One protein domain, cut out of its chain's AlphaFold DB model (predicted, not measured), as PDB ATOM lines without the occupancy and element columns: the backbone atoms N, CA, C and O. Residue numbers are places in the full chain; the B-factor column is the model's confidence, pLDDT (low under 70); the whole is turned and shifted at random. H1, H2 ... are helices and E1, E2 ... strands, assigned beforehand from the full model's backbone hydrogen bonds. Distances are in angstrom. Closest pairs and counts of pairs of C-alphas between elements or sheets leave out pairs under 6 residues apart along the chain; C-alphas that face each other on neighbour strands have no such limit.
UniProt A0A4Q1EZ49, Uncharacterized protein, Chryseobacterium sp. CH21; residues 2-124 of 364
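This is residues 2 to 124 of the 364 residues of an uncharacterized protein of Chryseobacterium sp. CH21 (UniProt A0A4Q1EZ49). Two helices, H2 and the longer H5, run side by side in opposite directions, and at one end of this pair stands a small sheet of three short strands with H3 packed over one of its faces. The short helices H1 and H6 lie toward the other end of the pair, and residues 59 to 65 stick out as a free loop. The printed part has 123 residues, with six named helices and three named strands in the order H1 H2 E1 H3 H4 E2 E3 H5 H6; the class is mostly helix, and the sheet, E1 E3 E2, is antiparallel. It is only just compact, close to loose, with a radius of gyration of the C-alphas of 16.1 A and spans of 45 by 35 by 24 A.

H1, residues 2 to 8, is close but not clearly touching H2, residues 13 to 26; their closest C-alphas, of Glu 5 and Leu 13, are 7.0 A apart. H2 touches H5, residues 88 to 109, at a shallow tilt of 10 degrees, opposite ways, with the C-alphas of Ile 17 and Thr 103 closest at 7.5 A. E1, residues 32 to 34, is antiparallel to E3, residues 82 to 85, with N 33 and O 83 within hydrogen-bond range at 2.8 A. E3 forms a hairpin with E2, residues 73 to 75, where N 74 and O 84 are 2.9 A apart. H3, residues 40 to 51, is on the sheet at a height of 10.4 A, over E3 and only just over E1, with 3 of its C-alphas falling there; it runs slantwise, at 53 degrees to E3 on the local plane. Residues 41 to 45 of H3 touch residues 19 to 23 of H2, closest at the C-alphas of Met 45 and Gln 20, 6.3 A. H4, residues 54 to 57, only grazes the sheet, with the C-alphas of Ile 54 and Leu 74 closest at 5.7 A. E1, H3 H4 and E2 form a split strand-helix-strand unit, two strands running the same way with E3 between them, its crossover right-handed. H6, residues 117 to 124, only just touches H5, with 3 pairs of C-alphas within 8 A; those of Phe 104 and Phe 120 are closest at 6.5 A. Each O i to N i+4 pair is within hydrogen-bond range in H1, H5 and H6, against 7 of 10 in H2 and 6 of 8 in H3; H4 is too short for such a pair.

H1 begins at C-alpha 2, (-1.077, 24.508, -31.989). H2 is 20.5 A long, H3 18.2 A and H5 30.7 A. H5 begins at C-alpha 88, (20.002, 41.310, -47.293), and H6 ends at C-alpha 124, (8.608, 22.208, -41.580).

The two C-alphas farthest apart, of Asn 3 and Glu 61, are 49.0 A apart. The printed part has no cut, and its long link runs from H4 to E2. The mean pLDDT of the printed part is 71.0; residues 2 to 30, 40 to 41, 43 to 44 and 56 to 69 are under 70.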
ATOM      1  N   GLN A   2      -0.394  24.877 -33.246       47.75
ATOM      2  CA  GLN A   2      -1.077  24.508 -31.989       47.75
ATOM      3  C   GLN A   2      -1.366  23.002 -31.827       47.75
ATOM      4  O   GLN A   2      -1.138  22.441 -30.763       47.75
ATOM      5  N   ASN A   3      -1.785  22.307 -32.892       48.97
ATOM      6  CA  ASN A   3      -1.974  20.848 -32.849       48.97
ATOM      7  C   ASN A   3      -0.655  20.057 -32.729       48.97
ATOM      8  O   ASN A   3      -0.649  18.985 -32.137       48.97
ATOM      9  N   PHE A   4       0.447  20.562 -33.289       55.16
ATOM     10  CA  PHE A   4       1.785  19.971 -33.166       55.16
ATOM     11  C   PHE A   4       2.352  20.210 -31.762       55.16
ATOM     12  O   PHE A   4       2.756  19.272 -31.086       55.16
ATOM     13  N   GLU A   5       2.270  21.448 -31.282       58.28
ATOM     14  CA  GLU A   5       2.648  21.853 -29.927       58.28
ATOM     15  C   GLU A   5       1.887  21.056 -28.872       58.28
ATOM     16  O   GLU A   5       2.492  20.468 -27.982       58.28
ATOM     17  N   SER A   6       0.569  20.916 -29.036       62.41
ATOM     18  CA  SER A   6      -0.254  20.076 -28.167       62.41
ATOM     19  C   SER A   6       0.110  18.593 -28.256       62.41
ATOM     20  O   SER A   6       0.009  17.893 -27.251       62.41
ATOM     21  N   ARG A   7       0.506  18.092 -29.434       63.50
ATOM     22  CA  ARG A   7       0.863  16.680 -29.643       63.50
ATOM     23  C   ARG A   7       2.190  16.314 -28.980       63.50
ATOM     24  O   ARG A   7       2.317  15.200 -28.482       63.50
ATOM     25  N   PHE A   8       3.148  17.233 -28.982       58.84
ATOM     26  CA  PHE A   8       4.494  17.016 -28.451       58.84
ATOM     27  C   PHE A   8       4.739  17.731 -27.112       58.84
ATOM     28  O   PHE A   8       5.854  17.727 -26.604       58.84
ATOM     29  N   ASN A   9       3.690  18.318 -26.524       61.88
ATOM     30  CA  ASN A   9       3.741  19.110 -25.294       61.88
ATOM     31  C   ASN A   9       4.822  20.211 -25.333       61.88
ATOM     32  O   ASN A   9       5.544  20.444 -24.362       61.88
ATOM     33  N   ILE A  10       4.945  20.861 -26.491       60.44
ATOM     34  CA  ILE A  10       5.925  21.914 -26.755       60.44
ATOM     35  C   ILE A  10       5.253  23.253 -26.496       60.44
ATOM     36  O   ILE A  10       4.234  23.562 -27.108       60.44
ATOM     37  N   ASN A  11       5.836  24.063 -25.614       55.38
ATOM     38  CA  ASN A  11       5.411  25.442 -25.402       55.38
ATOM     39  C   ASN A  11       6.362  26.379 -26.151       55.38
ATOM     40  O   ASN A  11       7.542  26.439 -25.809       55.38
ATOM     41  N   GLY A  12       5.852  27.144 -27.121       52.19
ATOM     42  CA  GLY A  12       6.605  28.239 -27.739       52.19
ATOM     43  C   GLY A  12       7.426  27.867 -28.977       52.19
ATOM     44  O   GLY A  12       8.443  28.518 -29.230       52.19
ATOM     45  N   LEU A  13       7.041  26.842 -29.747       52.81
ATOM     46  CA  LEU A  13       7.693  26.577 -31.037       52.81
ATOM     47  C   LEU A  13       7.292  27.627 -32.070       52.81
ATOM     48  O   LEU A  13       8.129  28.106 -32.838       52.81
ATOM     49  N   ASP A  14       6.012  27.997 -32.051       48.00
ATOM     50  CA  ASP A  14       5.512  29.206 -32.679       48.00
ATOM     51  C   ASP A  14       6.399  30.396 -32.306       48.00
ATOM     52  O   ASP A  14       6.919  31.061 -33.190       48.00
ATOM     53  N   LYS A  15       6.695  30.590 -31.025       48.38
ATOM     54  CA  LYS A  15       7.551  31.664 -30.545       48.38
ATOM     55  C   LYS A  15       8.975  31.562 -31.101       48.38
ATOM     56  O   LYS A  15       9.472  32.565 -31.571       48.38
ATOM     57  N   TYR A  16       9.622  30.397 -31.154       54.47
ATOM     58  CA  TYR A  16      10.984  30.294 -31.711       54.47
ATOM     59  C   TYR A  16      11.040  30.596 -33.219       54.47
ATOM     60  O   TYR A  16      11.830  31.432 -33.658       54.47
ATOM     61  N   ILE A  17      10.161  29.962 -34.005       52.75
ATOM     62  CA  ILE A  17      10.103  30.147 -35.460       52.75
ATOM     63  C   ILE A  17       9.619  31.569 -35.793       52.75
ATOM     64  O   ILE A  17      10.263  32.252 -36.581       52.75
ATOM     65  N   PHE A  18       8.535  32.059 -35.177       50.94
ATOM     66  CA  PHE A  18       7.994  33.404 -35.424       50.94
ATOM     67  C   PHE A  18       8.850  34.528 -34.836       50.94
ATOM     68  O   PHE A  18       8.979  35.554 -35.502       50.94
ATOM     69  N   ASP A  19       9.452  34.360 -33.650       53.34
ATOM     70  CA  ASP A  19      10.377  35.358 -33.099       53.34
ATOM     71  C   ASP A  19      11.530  35.493 -34.070       53.34
ATOM     72  O   ASP A  19      11.743  36.579 -34.584       53.34
ATOM     73  N   GLN A  20      12.197  34.409 -34.458       55.06
ATOM     74  CA  GLN A  20      13.259  34.545 -35.438       55.06
ATOM     75  C   GLN A  20      12.718  35.145 -36.742       55.06
ATOM     76  O   GLN A  20      13.313  36.082 -37.252       55.06
ATOM     77  N   LEU A  21      11.572  34.706 -37.270       53.12
ATOM     78  CA  LEU A  21      11.029  35.244 -38.528       53.12
ATOM     79  C   LEU A  21      10.664  36.717 -38.467       53.12
ATOM     80  O   LEU A  21      10.670  37.381 -39.501       53.12
ATOM     81  N   SER A  22      10.390  37.255 -37.283       56.47
ATOM     82  CA  SER A  22      10.186  38.687 -37.142       56.47
ATOM     83  C   SER A  22      11.460  39.503 -37.405       56.47
ATOM     84  O   SER A  22      11.324  40.674 -37.735       56.47
ATOM     85  N   LEU A  23      12.662  38.896 -37.471       59.28
ATOM     86  CA  LEU A  23      13.855  39.502 -38.100       59.28
ATOM     87  C   LEU A  23      13.614  39.922 -39.552       59.28
ATOM     88  O   LEU A  23      14.157  40.932 -39.992       59.28
ATOM     89  N   LEU A  24      12.767  39.196 -40.288       57.78
ATOM     90  CA  LEU A  24      12.379  39.585 -41.644       57.78
ATOM     91  C   LEU A  24      11.543  40.870 -41.650       57.78
ATOM     92  O   LEU A  24      11.632  41.631 -42.609       57.78
ATOM     93  N   ASN A  25      10.804  41.160 -40.574       56.53
ATOM     94  CA  ASN A  25      10.083  42.428 -40.424       56.53
ATOM     95  C   ASN A  25      11.034  43.608 -40.165       56.53
ATOM     96  O   ASN A  25      10.685  44.741 -40.482       56.53
ATOM     97  N   TYR A  26      12.238  43.354 -39.635       60.47
ATOM     98  CA  TYR A  26      13.285  44.372 -39.484       60.47
ATOM     99  C   TYR A  26      14.060  44.637 -40.778       60.47
ATOM    100  O   TYR A  26      14.846  45.585 -40.835       60.47
ATOM    101  N   LEU A  27      13.842  43.852 -41.840       58.78
ATOM    102  CA  LEU A  27      14.412  44.111 -43.165       58.78
ATOM    103  C   LEU A  27      13.660  45.231 -43.888       58.78
ATOM    104  O   LEU A  27      13.248  45.087 -45.037       58.78
ATOM    105  N   ASP A  28      13.527  46.373 -43.222       53.03
ATOM    106  CA  ASP A  28      13.004  47.598 -43.809       53.03
ATOM    107  C   ASP A  28      14.049  48.237 -44.753       53.03
ATOM    108  O   ASP A  28      15.211  47.806 -44.838       53.03
ATOM    109  N   ASP A  29      13.668  49.280 -45.494       53.81
ATOM    110  CA  ASP A  29      14.494  49.904 -46.549       53.81
ATOM    111  C   ASP A  29      15.887  50.383 -46.082       53.81
ATOM    112  O   ASP A  29      16.790  50.574 -46.897       53.81
ATOM    113  N   LYS A  30      16.113  50.525 -44.772       59.97
ATOM    114  CA  LYS A  30      17.301  51.179 -44.199       59.97
ATOM    115  C   LYS A  30      18.531  50.291 -43.973       59.97
ATOM    116  O   LYS A  30      19.531  50.806 -43.487       59.97
ATOM    117  N   ASN A  31      18.502  49.000 -44.332       76.38
ATOM    118  CA  ASN A  31      19.625  48.057 -44.118       76.38
ATOM    119  C   ASN A  31      20.187  48.095 -42.678       76.38
ATOM    120  O   ASN A  31      21.382  47.894 -42.465       76.38
ATOM    121  N   TYR A  32      19.336  48.380 -41.696       82.00
ATOM    122  CA  TYR A  32      19.734  48.579 -40.310       82.00
ATOM    123  C   TYR A  32      18.676  47.975 -39.396       82.00
ATOM    124  O   TYR A  32      17.490  48.262 -39.547       82.00
ATOM    125  N   ILE A  33      19.125  47.134 -38.472       84.25
ATOM    126  CA  ILE A  33      18.299  46.463 -37.475       84.25
ATOM    127  C   ILE A  33      18.593  47.127 -36.135       84.25
ATOM    128  O   ILE A  33      19.755  47.266 -35.751       84.25
ATOM    129  N   HIS A  34      17.541  47.526 -35.429       85.38
ATOM    130  CA  HIS A  34      17.638  48.051 -34.076       85.38
ATOM    131  C   HIS A  34      16.655  47.322 -33.177       85.38
ATOM    132  O   HIS A  34      15.461  47.318 -33.474       85.38
ATOM    133  N   PHE A  35      17.167  46.750 -32.092       84.44
ATOM    134  CA  PHE A  35      16.348  46.081 -31.093       84.44
ATOM    135  C   PHE A  35      16.030  46.996 -29.902       84.44
ATOM    136  O   PHE A  35      16.917  47.669 -29.368       84.44
ATOM    137  N   ASP A  36      14.776  46.982 -29.456       81.38
ATOM    138  CA  ASP A  36      14.332  47.530 -28.184       81.38
ATOM    139  C   ASP A  36      14.792  46.607 -27.039       81.38
ATOM    140  O   ASP A  36      14.304  45.481 -26.899       81.38
ATOM    141  N   PRO A  37      15.697  47.073 -26.157       74.94
ATOM    142  CA  PRO A  37      16.186  46.279 -25.031       74.94
ATOM    143  C   PRO A  37      15.097  45.915 -24.012       74.94
ATOM    144  O   PRO A  37      15.336  45.081 -23.142       74.94
ATOM    145  N   LYS A  38      13.913  46.538 -24.073       78.38
ATOM    146  CA  LYS A  38      12.774  46.209 -23.204       78.38
ATOM    147  C   LYS A  38      11.925  45.059 -23.744       78.38
ATOM    148  O   LYS A  38      11.034  44.595 -23.035       78.38
ATOM    149  N   ASN A  39      12.184  44.602 -24.969       76.25
ATOM    150  CA  ASN A  39      11.484  43.482 -25.575       76.25
ATOM    151  C   ASN A  39      12.286  42.181 -25.379       76.25
ATOM    152  O   ASN A  39      13.341  41.967 -25.980       76.25
ATOM    153  N   GLU A  40      11.774  41.279 -24.535       68.25
ATOM    154  CA  GLU A  40      12.407  39.978 -24.268       68.25
ATOM    155  C   GLU A  40      12.575  39.118 -25.532       68.25
ATOM    156  O   GLU A  40      13.543  38.361 -25.631       68.25
ATOM    157  N   ASN A  41      11.679  39.236 -26.519       64.94
ATOM    158  CA  ASN A  41      11.788  38.463 -27.761       64.94
ATOM    159  C   ASN A  41      12.959  38.961 -28.619       64.94
ATOM    160  O   ASN A  41      13.707  38.165 -29.186       64.94
ATOM    161  N   GLU A  42      13.180  40.274 -28.650       75.12
ATOM    162  CA  GLU A  42      14.282  40.885 -29.398       75.12
ATOM    163  C   GLU A  42      15.649  40.598 -28.763       75.12
ATOM    164  O   GLU A  42      16.661  40.523 -29.458       75.12
ATOM    165  N   SER A  43      15.686  40.311 -27.460       69.88
ATOM    166  CA  SER A  43      16.917  39.884 -26.783       69.88
ATOM    167  C   SER A  43      17.445  38.540 -27.309       69.88
ATOM    168  O   SER A  43      18.654  38.379 -27.460       69.88
ATOM    169  N   LYS A  44      16.565  37.591 -27.663       67.62
ATOM    170  CA  LYS A  44      16.973  36.313 -28.283       67.62
ATOM    171  C   LYS A  44      17.442  36.491 -29.730       67.62
ATOM    172  O   LYS A  44      18.382  35.837 -30.172       67.62
ATOM    173  N   MET A  45      16.813  37.401 -30.472       74.38
ATOM    174  CA  MET A  45      17.253  37.754 -31.827       74.38
ATOM    175  C   MET A  45      18.627  38.414 -31.840       74.38
ATOM    176  O   MET A  45      19.397  38.222 -32.781       74.38
ATOM    177  N   LYS A  46      18.923  39.207 -30.805       79.31
ATOM    178  CA  LYS A  46      20.205  39.878 -30.627       79.31
ATOM    179  C   LYS A  46      21.351  38.869 -30.611       79.31
ATOM    180  O   LYS A  46      22.291  39.020 -31.383       79.31
ATOM    181  N   GLU A  47      21.238  37.814 -29.804       78.31
ATOM    182  CA  GLU A  47      22.230  36.732 -29.730       78.31
ATOM    183  C   GLU A  47      22.459  36.078 -31.099       78.31
ATOM    184  O   GLU A  47      23.594  35.944 -31.553       78.31
ATOM    185  N   TYR A  48      21.377  35.788 -31.824       78.00
ATOM    186  CA  TYR A  48      21.465  35.272 -33.188       78.00
ATOM    187  C   TYR A  48      22.184  36.240 -34.148       78.00
ATOM    188  O   TYR A  48      22.997  35.814 -34.972       78.00
ATOM    189  N   CYS A  49      21.917  37.547 -34.048       82.25
ATOM    190  CA  CYS A  49      22.589  38.562 -34.861       82.25
ATOM    191  C   CYS A  49      24.085  38.667 -34.544       82.25
ATOM    192  O   CYS A  49      24.876  38.851 -35.469       82.25
ATOM    193  N   GLU A  50      24.492  38.507 -33.280       85.19
ATOM    194  CA  GLU A  50      25.911  38.478 -32.897       85.19
ATOM    195  C   GLU A  50      26.669  37.339 -33.591       85.19
ATOM    196  O   GLU A  50      27.765  37.551 -34.108       85.19
ATOM    197  N   GLU A  51      26.075  36.146 -33.692       81.19
ATOM    198  CA  GLU A  51      26.705  35.010 -34.382       81.19
ATOM    199  C   GLU A  51      26.919  35.254 -35.884       81.19
ATOM    200  O   GLU A  51      27.803  34.654 -36.498       81.19
ATOM    201  N   LEU A  52      26.098  36.118 -36.483       83.31
ATOM    202  CA  LEU A  52      26.168  36.496 -37.894       83.31
ATOM    203  C   LEU A  52      27.032  37.741 -38.135       83.31
ATOM    204  O   LEU A  52      27.215  38.144 -39.290       83.31
ATOM    205  N   CYS A  53      27.563  38.355 -37.074       87.31
ATOM    206  CA  CYS A  53      28.412  39.529 -37.187       87.31
ATOM    207  C   CYS A  53      29.815  39.155 -37.651       87.31
ATOM    208  O   CYS A  53      30.522  38.352 -37.031       87.31
ATOM    209  N   ILE A  54      30.265  39.842 -38.698       81.38
ATOM    210  CA  ILE A  54      31.640  39.754 -39.187       81.38
ATOM    211  C   ILE A  54      32.659  40.205 -38.125       81.38
ATOM    212  O   ILE A  54      33.798  39.739 -38.134       81.38
ATOM    213  N   ASN A  55      32.241  41.030 -37.154       79.38
ATOM    214  CA  ASN A  55      33.071  41.488 -36.035       79.38
ATOM    215  C   ASN A  55      33.714  40.332 -35.258       79.38
ATOM    216  O   ASN A  55      34.857  40.446 -34.818       79.38
ATOM    217  N   SER A  56      33.021  39.192 -35.152       67.31
ATOM    218  CA  SER A  56      33.514  37.984 -34.474       67.31
ATOM    219  C   SER A  56      34.781  37.380 -35.107       67.31
ATOM    220  O   SER A  56      35.441  36.523 -34.507       67.31
ATOM    221  N   LEU A  57      35.142  37.817 -36.317       69.00
ATOM    222  CA  LEU A  57      36.279  37.315 -37.085       69.00
ATOM    223  C   LEU A  57      37.500  38.234 -37.065       69.00
ATOM    224  O   LEU A  57      38.592  37.777 -37.403       69.00
ATOM    225  N   PHE A  58      37.359  39.501 -36.665       65.56
ATOM    226  CA  PHE A  58      38.439  40.490 -36.784       65.56
ATOM    227  C   PHE A  58      39.690  40.139 -35.957       65.56
ATOM    228  O   PHE A  58      40.807  40.449 -36.383       65.56
ATOM    229  N   ASN A  59      39.509  39.391 -34.863       58.59
ATOM    230  CA  ASN A  59      40.565  38.998 -33.922       58.59
ATOM    231  C   ASN A  59      41.104  37.569 -34.125       58.59
ATOM    232  O   ASN A  59      41.898  37.100 -33.311       58.59
ATOM    233  N   LYS A  60      40.678  36.836 -35.166       60.19
ATOM    234  CA  LYS A  60      41.167  35.470 -35.421       60.19
ATOM    235  C   LYS A  60      42.380  35.503 -36.357       60.19
ATOM    236  O   LYS A  60      42.281  35.970 -37.487       60.19
ATOM    237  N   GLU A  61      43.515  34.975 -35.891       52.47
ATOM    238  CA  GLU A  61      44.816  35.005 -36.593       52.47
ATOM    239  C   GLU A  61      44.824  34.263 -37.948       52.47
ATOM    240  O   GLU A  61      45.643  34.560 -38.814       52.47
ATOM    241  N   ASN A  62      43.865  33.365 -38.197       49.59
ATOM    242  CA  ASN A  62      43.695  32.690 -39.486       49.59
ATOM    243  C   ASN A  62      42.673  33.422 -40.368       49.59
ATOM    244  O   ASN A  62      41.540  32.970 -40.543       49.59
ATOM    245  N   ARG A  63      43.082  34.557 -40.947       54.00
ATOM    246  CA  ARG A  63      42.293  35.298 -41.947       54.00
ATOM    247  C   ARG A  63      42.327  34.579 -43.301       54.00
ATOM    248  O   ARG A  63      43.028  34.980 -44.227       54.00
ATOM    249  N   GLY A  64      41.577  33.484 -43.407       54.34
ATOM    250  CA  GLY A  64      41.126  32.983 -44.708       54.34
ATOM    251  C   GLY A  64      40.199  33.997 -45.394       54.34
ATOM    252  O   GLY A  64      39.845  35.019 -44.808       54.34
ATOM    253  N   LYS A  65      39.779  33.721 -46.637       56.41
ATOM    254  CA  LYS A  65      38.754  34.529 -47.318       56.41
ATOM    255  C   LYS A  65      37.480  34.537 -46.469       56.41
ATOM    256  O   LYS A  65      36.845  33.497 -46.312       56.41
ATOM    257  N   VAL A  66      37.133  35.688 -45.897       61.66
ATOM    258  CA  VAL A  66      35.889  35.855 -45.144       61.66
ATOM    259  C   VAL A  66      34.744  35.914 -46.142       61.66
ATOM    260  O   VAL A  66      34.684  36.806 -46.985       61.66
ATOM    261  N   GLU A  67      33.825  34.961 -46.063       65.44
ATOM    262  CA  GLU A  67      32.662  34.947 -46.940       65.44
ATOM    263  C   GLU A  67      31.487  35.658 -46.258       65.44
ATOM    264  O   GLU A  67      30.910  35.156 -45.292       65.44
ATOM    265  N   LEU A  68      31.080  36.809 -46.811       67.75
ATOM    266  CA  LEU A  68      29.868  37.549 -46.408       67.75
ATOM    267  C   LEU A  68      28.600  36.684 -46.450       67.75
ATOM    268  O   LEU A  68      27.603  37.002 -45.806       67.75
ATOM    269  N   LYS A  69      28.645  35.577 -47.201       69.56
ATOM    270  CA  LYS A  69      27.600  34.559 -47.209       69.56
ATOM    271  C   LYS A  69      27.394  33.921 -45.837       69.56
ATOM    272  O   LYS A  69      26.295  33.454 -45.626       69.56
ATOM    273  N   TYR A  70      28.367  33.888 -44.928       74.50
ATOM    274  CA  TYR A  70      28.198  33.330 -43.574       74.50
ATOM    275  C   TYR A  70      28.095  34.406 -42.488       74.50
ATOM    276  O   TYR A  70      27.504  34.162 -41.441       74.50
ATOM    277  N   TYR A  71      28.622  35.606 -42.760       80.25
ATOM    278  CA  TYR A  71      28.647  36.730 -41.818       80.25
ATOM    279  C   TYR A  71      28.059  38.002 -42.453       80.25
ATOM    280  O   TYR A  71      28.792  38.930 -42.798       80.25
ATOM    281  N   PRO A  72      26.736  38.033 -42.695       82.56
ATOM    282  CA  PRO A  72      26.076  39.102 -43.442       82.56
ATOM    283  C   PRO A  72      25.772  40.360 -42.610       82.56
ATOM    284  O   PRO A  72      25.192  41.304 -43.154       82.56
ATOM    285  N   LEU A  73      26.116  40.383 -41.316       86.62
ATOM    286  CA  LEU A  73      25.877  41.513 -40.418       86.62
ATOM    287  C   LEU A  73      27.180  42.175 -39.963       86.62
ATOM    288  O   LEU A  73      28.230  41.540 -39.871       86.62
ATOM    289  N   LEU A  74      27.078  43.455 -39.624       86.94
ATOM    290  CA  LEU A  74      28.107  44.221 -38.933       86.94
ATOM    291  C   LEU A  74      27.486  44.864 -37.696       86.94
ATOM    292  O   LEU A  74      26.466  45.544 -37.792       86.94
ATOM    293  N   LYS A  75      28.114  44.663 -36.543       89.19
ATOM    294  CA  LYS A  75      27.689  45.267 -35.285       89.19
ATOM    295  C   LYS A  75      27.899  46.780 -35.311       89.19
ATOM    296  O   LYS A  75      28.982  47.233 -35.686       89.19
ATOM    297  N   ASP A  76      26.891  47.541 -34.887       87.25
ATOM    298  CA  ASP A  76      27.055  48.970 -34.623       87.25
ATOM    299  C   ASP A  76      27.826  49.169 -33.307       87.25
ATOM    300  O   ASP A  76      27.426  48.672 -32.253       87.25
ATOM    301  N   LEU A  77      28.958  49.869 -33.379       82.31
ATOM    302  CA  LEU A  77      29.812  50.144 -32.222       82.31
ATOM    303  C   LEU A  77      29.247  51.263 -31.337       82.31
ATOM    304  O   LEU A  77      29.573  51.323 -30.155       82.31
ATOM    305  N   GLU A  78      28.405  52.139 -31.891       83.25
ATOM    306  CA  GLU A  78      27.775  53.243 -31.158       83.25
ATOM    307  C   GLU A  78      26.425  52.834 -30.547       83.25
ATOM    308  O   GLU A  78      25.897  53.515 -29.666       83.25
ATOM    309  N   ASN A  79      25.872  51.698 -30.982       84.56
ATOM    310  CA  ASN A  79      24.601  51.167 -30.515       84.56
ATOM    311  C   ASN A  79      24.696  49.658 -30.269       84.56
ATOM    312  O   ASN A  79      24.596  48.847 -31.185       84.56
ATOM    313  N   GLU A  80      24.778  49.258 -29.001       85.38
ATOM    314  CA  GLU A  80      24.852  47.844 -28.612       85.38
ATOM    315  C   GLU A  80      23.622  47.011 -29.001       85.38
ATOM    316  O   GLU A  80      23.653  45.787 -28.871       85.38
ATOM    317  N   ASN A  81      22.537  47.622 -29.474       86.62
ATOM    318  CA  ASN A  81      21.362  46.931 -30.005       86.62
ATOM    319  C   ASN A  81      21.189  47.168 -31.515       86.62
ATOM    320  O   ASN A  81      20.121  46.903 -32.059       86.62
ATOM    321  N   GLY A  82      22.215  47.707 -32.176       87.88
ATOM    322  CA  GLY A  82      22.242  48.063 -33.587       87.88
ATOM    323  C   GLY A  82      23.081  47.110 -34.434       87.88
ATOM    324  O   GLY A  82      24.156  46.666 -34.019       87.88
ATOM    325  N   TYR A  83      22.597  46.819 -35.641       88.31
ATOM    326  CA  TYR A  83      23.295  46.002 -36.634       88.31
ATOM    327  C   TYR A  83      23.068  46.547 -38.043       88.31
ATOM    328  O   TYR A  83      21.934  46.764 -38.467       88.31
ATOM    329  N   PHE A  84      24.143  46.692 -38.811       86.19
ATOM    330  CA  PHE A  84      24.081  46.965 -40.241       86.19
ATOM    331  C   PHE A  84      23.971  45.656 -41.024       86.19
ATOM    332  O   PHE A  84      24.766  44.730 -40.843       86.19
ATOM    333  N   VAL A  85      23.004  45.588 -41.937       82.75
ATOM    334  CA  VAL A  85      22.825  44.453 -42.846       82.75
ATOM    335  C   VAL A  85      23.694  44.682 -44.079       82.75
ATOM    336  O   VAL A  85      23.325  45.444 -44.975       82.75
ATOM    337  N   LEU A  86      24.848  44.012 -44.141       79.19
ATOM    338  CA  LEU A  86      25.806  44.148 -45.247       79.19
ATOM    339  C   LEU A  86      25.245  43.575 -46.550       79.19
ATOM    340  O   LEU A  86      25.518  44.082 -47.639       79.19
ATOM    341  N   ASN A  87      24.460  42.500 -46.442       77.94
ATOM    342  CA  ASN A  87      23.813  41.860 -47.576       77.94
ATOM    343  C   ASN A  87      22.481  41.205 -47.171       77.94
ATOM    344  O   ASN A  87      22.465  40.170 -46.507       77.94
ATOM    345  N   LYS A  88      21.359  41.786 -47.617       75.12
ATOM    346  CA  LYS A  88      20.002  41.310 -47.293       75.12
ATOM    347  C   LYS A  88      19.711  39.901 -47.810       75.12
ATOM    348  O   LYS A  88      19.100  39.119 -47.092       75.12
ATOM    349  N   ALA A  89      20.164  39.557 -49.017       73.56
ATOM    350  CA  ALA A  89      19.934  38.227 -49.576       73.56
ATOM    351  C   ALA A  89      20.703  37.158 -48.789       73.56
ATOM    352  O   ALA A  89      20.135  36.132 -48.433       73.56
ATOM    353  N   TYR A  90      21.972  37.401 -48.456       78.81
ATOM    354  CA  TYR A  90      22.752  36.468 -47.640       78.81
ATOM    355  C   TYR A  90      22.253  36.388 -46.202       78.81
ATOM    356  O   TYR A  90      22.209  35.291 -45.650       78.81
ATOM    357  N   PHE A  91      21.831  37.504 -45.608       77.38
ATOM    358  CA  PHE A  91      21.175  37.484 -44.305       77.38
ATOM    359  C   PHE A  91      19.921  36.613 -44.334       77.38
ATOM    360  O   PHE A  91      19.811  35.690 -43.538       77.38
ATOM    361  N   PHE A  92      19.053  36.815 -45.324       74.44
ATOM    362  CA  PHE A  92      17.843  36.026 -45.517       74.44
ATOM    363  C   PHE A  92      18.122  34.528 -45.738       74.44
ATOM    364  O   PHE A  92      17.441  33.677 -45.171       74.44
ATOM    365  N   LEU A  93      19.128  34.183 -46.547       74.44
ATOM    366  CA  LEU A  93      19.474  32.787 -46.831       74.44
ATOM    367  C   LEU A  93      20.121  32.080 -45.635       74.44
ATOM    368  O   LEU A  93      19.775  30.929 -45.368       74.44
ATOM    369  N   ASN A  94      21.016  32.752 -44.893       75.56
ATOM    370  CA  ASN A  94      21.506  32.220 -43.614       75.56
ATOM    371  C   ASN A  94      20.351  31.986 -42.674       75.56
ATOM    372  O   ASN A  94      20.236  30.906 -42.112       75.56
ATOM    373  N   PHE A  95      19.509  33.005 -42.539       71.00
ATOM    374  CA  PHE A  95      18.347  32.981 -41.690       71.00
ATOM    375  C   PHE A  95      17.506  31.737 -41.991       71.00
ATOM    376  O   PHE A  95      17.357  30.885 -41.124       71.00
ATOM    377  N   TYR A  96      17.092  31.538 -43.242       71.50
ATOM    378  CA  TYR A  96      16.269  30.393 -43.624       71.50
ATOM    379  C   TYR A  96      16.920  29.030 -43.321       71.50
ATOM    380  O   TYR A  96      16.311  28.191 -42.655       71.50
ATOM    381  N   HIS A  97      18.151  28.795 -43.786       74.50
ATOM    382  CA  HIS A  97      18.780  27.475 -43.662       74.50
ATOM    383  C   HIS A  97      19.267  27.176 -42.242       74.50
ATOM    384  O   HIS A  97      19.085  26.063 -41.747       74.50
ATOM    385  N   LYS A  98      19.862  28.166 -41.571       74.75
ATOM    386  CA  LYS A  98      20.382  28.010 -40.210       74.75
ATOM    387  C   LYS A  98      19.244  27.790 -39.223       74.75
ATOM    388  O   LYS A  98      19.352  26.907 -38.384       74.75
ATOM    389  N   ILE A  99      18.137  28.518 -39.362       72.25
ATOM    390  CA  ILE A  99      16.997  28.384 -38.448       72.25
ATOM    391  C   ILE A  99      16.275  27.074 -38.643       72.25
ATOM    392  O   ILE A  99      15.948  26.424 -37.654       72.25
ATOM    393  N   LYS A 100      16.071  26.647 -39.893       76.00
ATOM    394  CA  LYS A 100      15.502  25.328 -40.162       76.00
ATOM    395  C   LYS A 100      16.310  24.237 -39.445       76.00
ATOM    396  O   LYS A 100      15.728  23.399 -38.762       76.00
ATOM    397  N   PHE A 101      17.641  24.295 -39.517       78.25
ATOM    398  CA  PHE A 101      18.505  23.326 -38.844       78.25
ATOM    399  C   PHE A 101      18.537  23.479 -37.311       78.25
ATOM    400  O   PHE A 101      18.426  22.484 -36.601       78.25
ATOM    401  N   GLN A 102      18.628  24.698 -36.776       74.12
ATOM    402  CA  GLN A 102      18.604  24.938 -35.324       74.12
ATOM    403  C   GLN A 102      17.264  24.532 -34.698       74.12
ATOM    404  O   GLN A 102      17.235  23.938 -33.625       74.12
ATOM    405  N   THR A 103      16.159  24.775 -35.405       73.25
ATOM    406  CA  THR A 103      14.825  24.315 -35.007       73.25
ATOM    407  C   THR A 103      14.775  22.791 -34.951       73.25
ATOM    408  O   THR A 103      14.226  22.238 -34.003       73.25
ATOM    409  N   PHE A 104      15.372  22.097 -35.928       79.94
ATOM    410  CA  PHE A 104      15.494  20.642 -35.872       79.94
ATOM    411  C   PHE A 104      16.264  20.178 -34.632       79.94
ATOM    412  O   PHE A 104      15.754  19.340 -33.895       79.94
ATOM    413  N   GLN A 105      17.458  20.732 -34.388       79.62
ATOM    414  CA  GLN A 105      18.288  20.347 -33.241       79.62
ATOM    415  C   GLN A 105      17.544  20.545 -31.922       79.62
ATOM    416  O   GLN A 105      17.420  19.599 -31.158       79.62
ATOM    417  N   PHE A 106      16.960  21.724 -31.710       72.62
ATOM    418  CA  PHE A 106      16.174  22.037 -30.518       72.62
ATOM    419  C   PHE A 106      15.009  21.058 -30.313       72.62
ATOM    420  O   PHE A 106      14.828  20.500 -29.235       72.62
ATOM    421  N   LEU A 107      14.230  20.791 -31.366       71.94
ATOM    422  CA  LEU A 107      13.077  19.891 -31.288       71.94
ATOM    423  C   LEU A 107      13.465  18.430 -31.054       71.94
ATOM    424  O   LEU A 107      12.714  17.681 -30.425       71.94
ATOM    425  N   THR A 108      14.620  18.007 -31.557       78.75
ATOM    426  CA  THR A 108      15.135  16.659 -31.327       78.75
ATOM    427  C   THR A 108      15.779  16.529 -29.946       78.75
ATOM    428  O   THR A 108      15.473  15.568 -29.249       78.75
ATOM    429  N   GLU A 109      16.615  17.479 -29.527       78.62
ATOM    430  CA  GLU A 109      17.388  17.413 -28.279       78.62
ATOM    431  C   GLU A 109      16.521  17.667 -27.038       78.62
ATOM    432  O   GLU A 109      16.569  16.879 -26.091       78.62
ATOM    433  N   ASP A 110      15.673  18.699 -27.061       74.44
ATOM    434  CA  ASP A 110      14.914  19.116 -25.874       74.44
ATOM    435  C   ASP A 110      13.545  18.430 -25.766       74.44
ATOM    436  O   ASP A 110      13.008  18.269 -24.667       74.44
ATOM    437  N   TYR A 111      12.974  17.991 -26.896       70.75
ATOM    438  CA  TYR A 111      11.607  17.456 -26.949       70.75
ATOM    439  C   TYR A 111      11.499  16.038 -27.511       70.75
ATOM    440  O   TYR A 111      10.418  15.453 -27.436       70.75
ATOM    441  N   ASN A 112      12.574  15.464 -28.068       76.69
ATOM    442  CA  ASN A 112      12.532  14.185 -28.791       76.69
ATOM    443  C   ASN A 112      11.376  14.119 -29.814       76.69
ATOM    444  O   ASN A 112      10.779  13.063 -30.031       76.69
ATOM    445  N   ALA A 113      11.025  15.259 -30.424       71.56
ATOM    446  CA  ALA A 113       9.839  15.373 -31.272       71.56
ATOM    447  C   ALA A 113      10.009  14.659 -32.622       71.56
ATOM    448  O   ALA A 113       9.026  14.245 -33.233       71.56
ATOM    449  N   PHE A 114      11.256  14.487 -33.071       76.81
ATOM    450  CA  PHE A 114      11.590  13.877 -34.354       76.81
ATOM    451  C   PHE A 114      12.731  12.878 -34.223       76.81
ATOM    452  O   PHE A 114      13.757  13.173 -33.610       76.81
ATOM    453  N   ASN A 115      12.585  11.731 -34.890       78.31
ATOM    454  CA  ASN A 115      13.617  10.688 -34.920       78.31
ATOM    455  C   ASN A 115      14.650  10.911 -36.030       78.31
ATOM    456  O   ASN A 115      15.713  10.293 -36.044       78.31
ATOM    457  N   SER A 116      14.314  11.738 -37.021       80.88
ATOM    458  CA  SER A 116      15.188  12.031 -38.150       80.88
ATOM    459  C   SER A 116      14.900  13.400 -38.746       80.88
ATOM    460  O   SER A 116      13.772  13.895 -38.697       80.88
ATOM    461  N   TYR A 117      15.907  13.963 -39.409       79.25
ATOM    462  CA  TYR A 117      15.775  15.224 -40.130       79.25
ATOM    463  C   TYR A 117      14.701  15.182 -41.230       79.25
ATOM    464  O   TYR A 117      14.006  16.164 -41.461       79.25
ATOM    465  N   ASN A 118      14.510  14.032 -41.884       76.88
ATOM    466  CA  ASN A 118      13.499  13.880 -42.938       76.88
ATOM    467  C   ASN A 118      12.066  14.026 -42.408       76.88
ATOM    468  O   ASN A 118      11.198  14.549 -43.111       76.88
ATOM    469  N   GLU A 119      11.820  13.548 -41.186       74.62
ATOM    470  CA  GLU A 119      10.527  13.674 -40.508       74.62
ATOM    471  C   GLU A 119      10.244  15.147 -40.200       74.62
ATOM    472  O   GLU A 119       9.230  15.684 -40.644       74.62
ATOM    473  N   PHE A 120      11.216  15.826 -39.580       81.38
ATOM    474  CA  PHE A 120      11.158  17.261 -39.314       81.38
ATOM    475  C   PHE A 120      10.979  18.087 -40.589       81.38
ATOM    476  O   PHE A 120      10.066  18.902 -40.673       81.38
ATOM    477  N   SER A 121      11.813  17.875 -41.611       79.31
ATOM    478  CA  SER A 121      11.768  18.675 -42.837       79.31
ATOM    479  C   SER A 121      10.440  18.515 -43.570       79.31
ATOM    480  O   SER A 121       9.998  19.461 -44.215       79.31
ATOM    481  N   SER A 122       9.796  17.347 -43.486       76.50
ATOM    482  CA  SER A 122       8.472  17.138 -44.082       76.50
ATOM    483  C   SER A 122       7.391  17.964 -43.380       76.50
ATOM    484  O   SER A 122       6.474  18.445 -44.039       76.50
ATOM    485  N   GLU A 123       7.505  18.141 -42.064       75.69
ATOM    486  CA  GLU A 123       6.584  18.946 -41.258       75.69
ATOM    487  C   GLU A 123       6.879  20.452 -41.372       75.69
ATOM    488  O   GLU A 123       5.966  21.264 -41.538       75.69
ATOM    489  N   TYR A 124       8.159  20.830 -41.392       76.31
ATOM    490  CA  TYR A 124       8.608  22.208 -41.580       76.31
ATOM    491  C   TYR A 124       8.277  22.752 -42.976       76.31
ATOM    492  O   TYR A 124       7.989  23.941 -43.112       76.31
TER     493      TYR A 124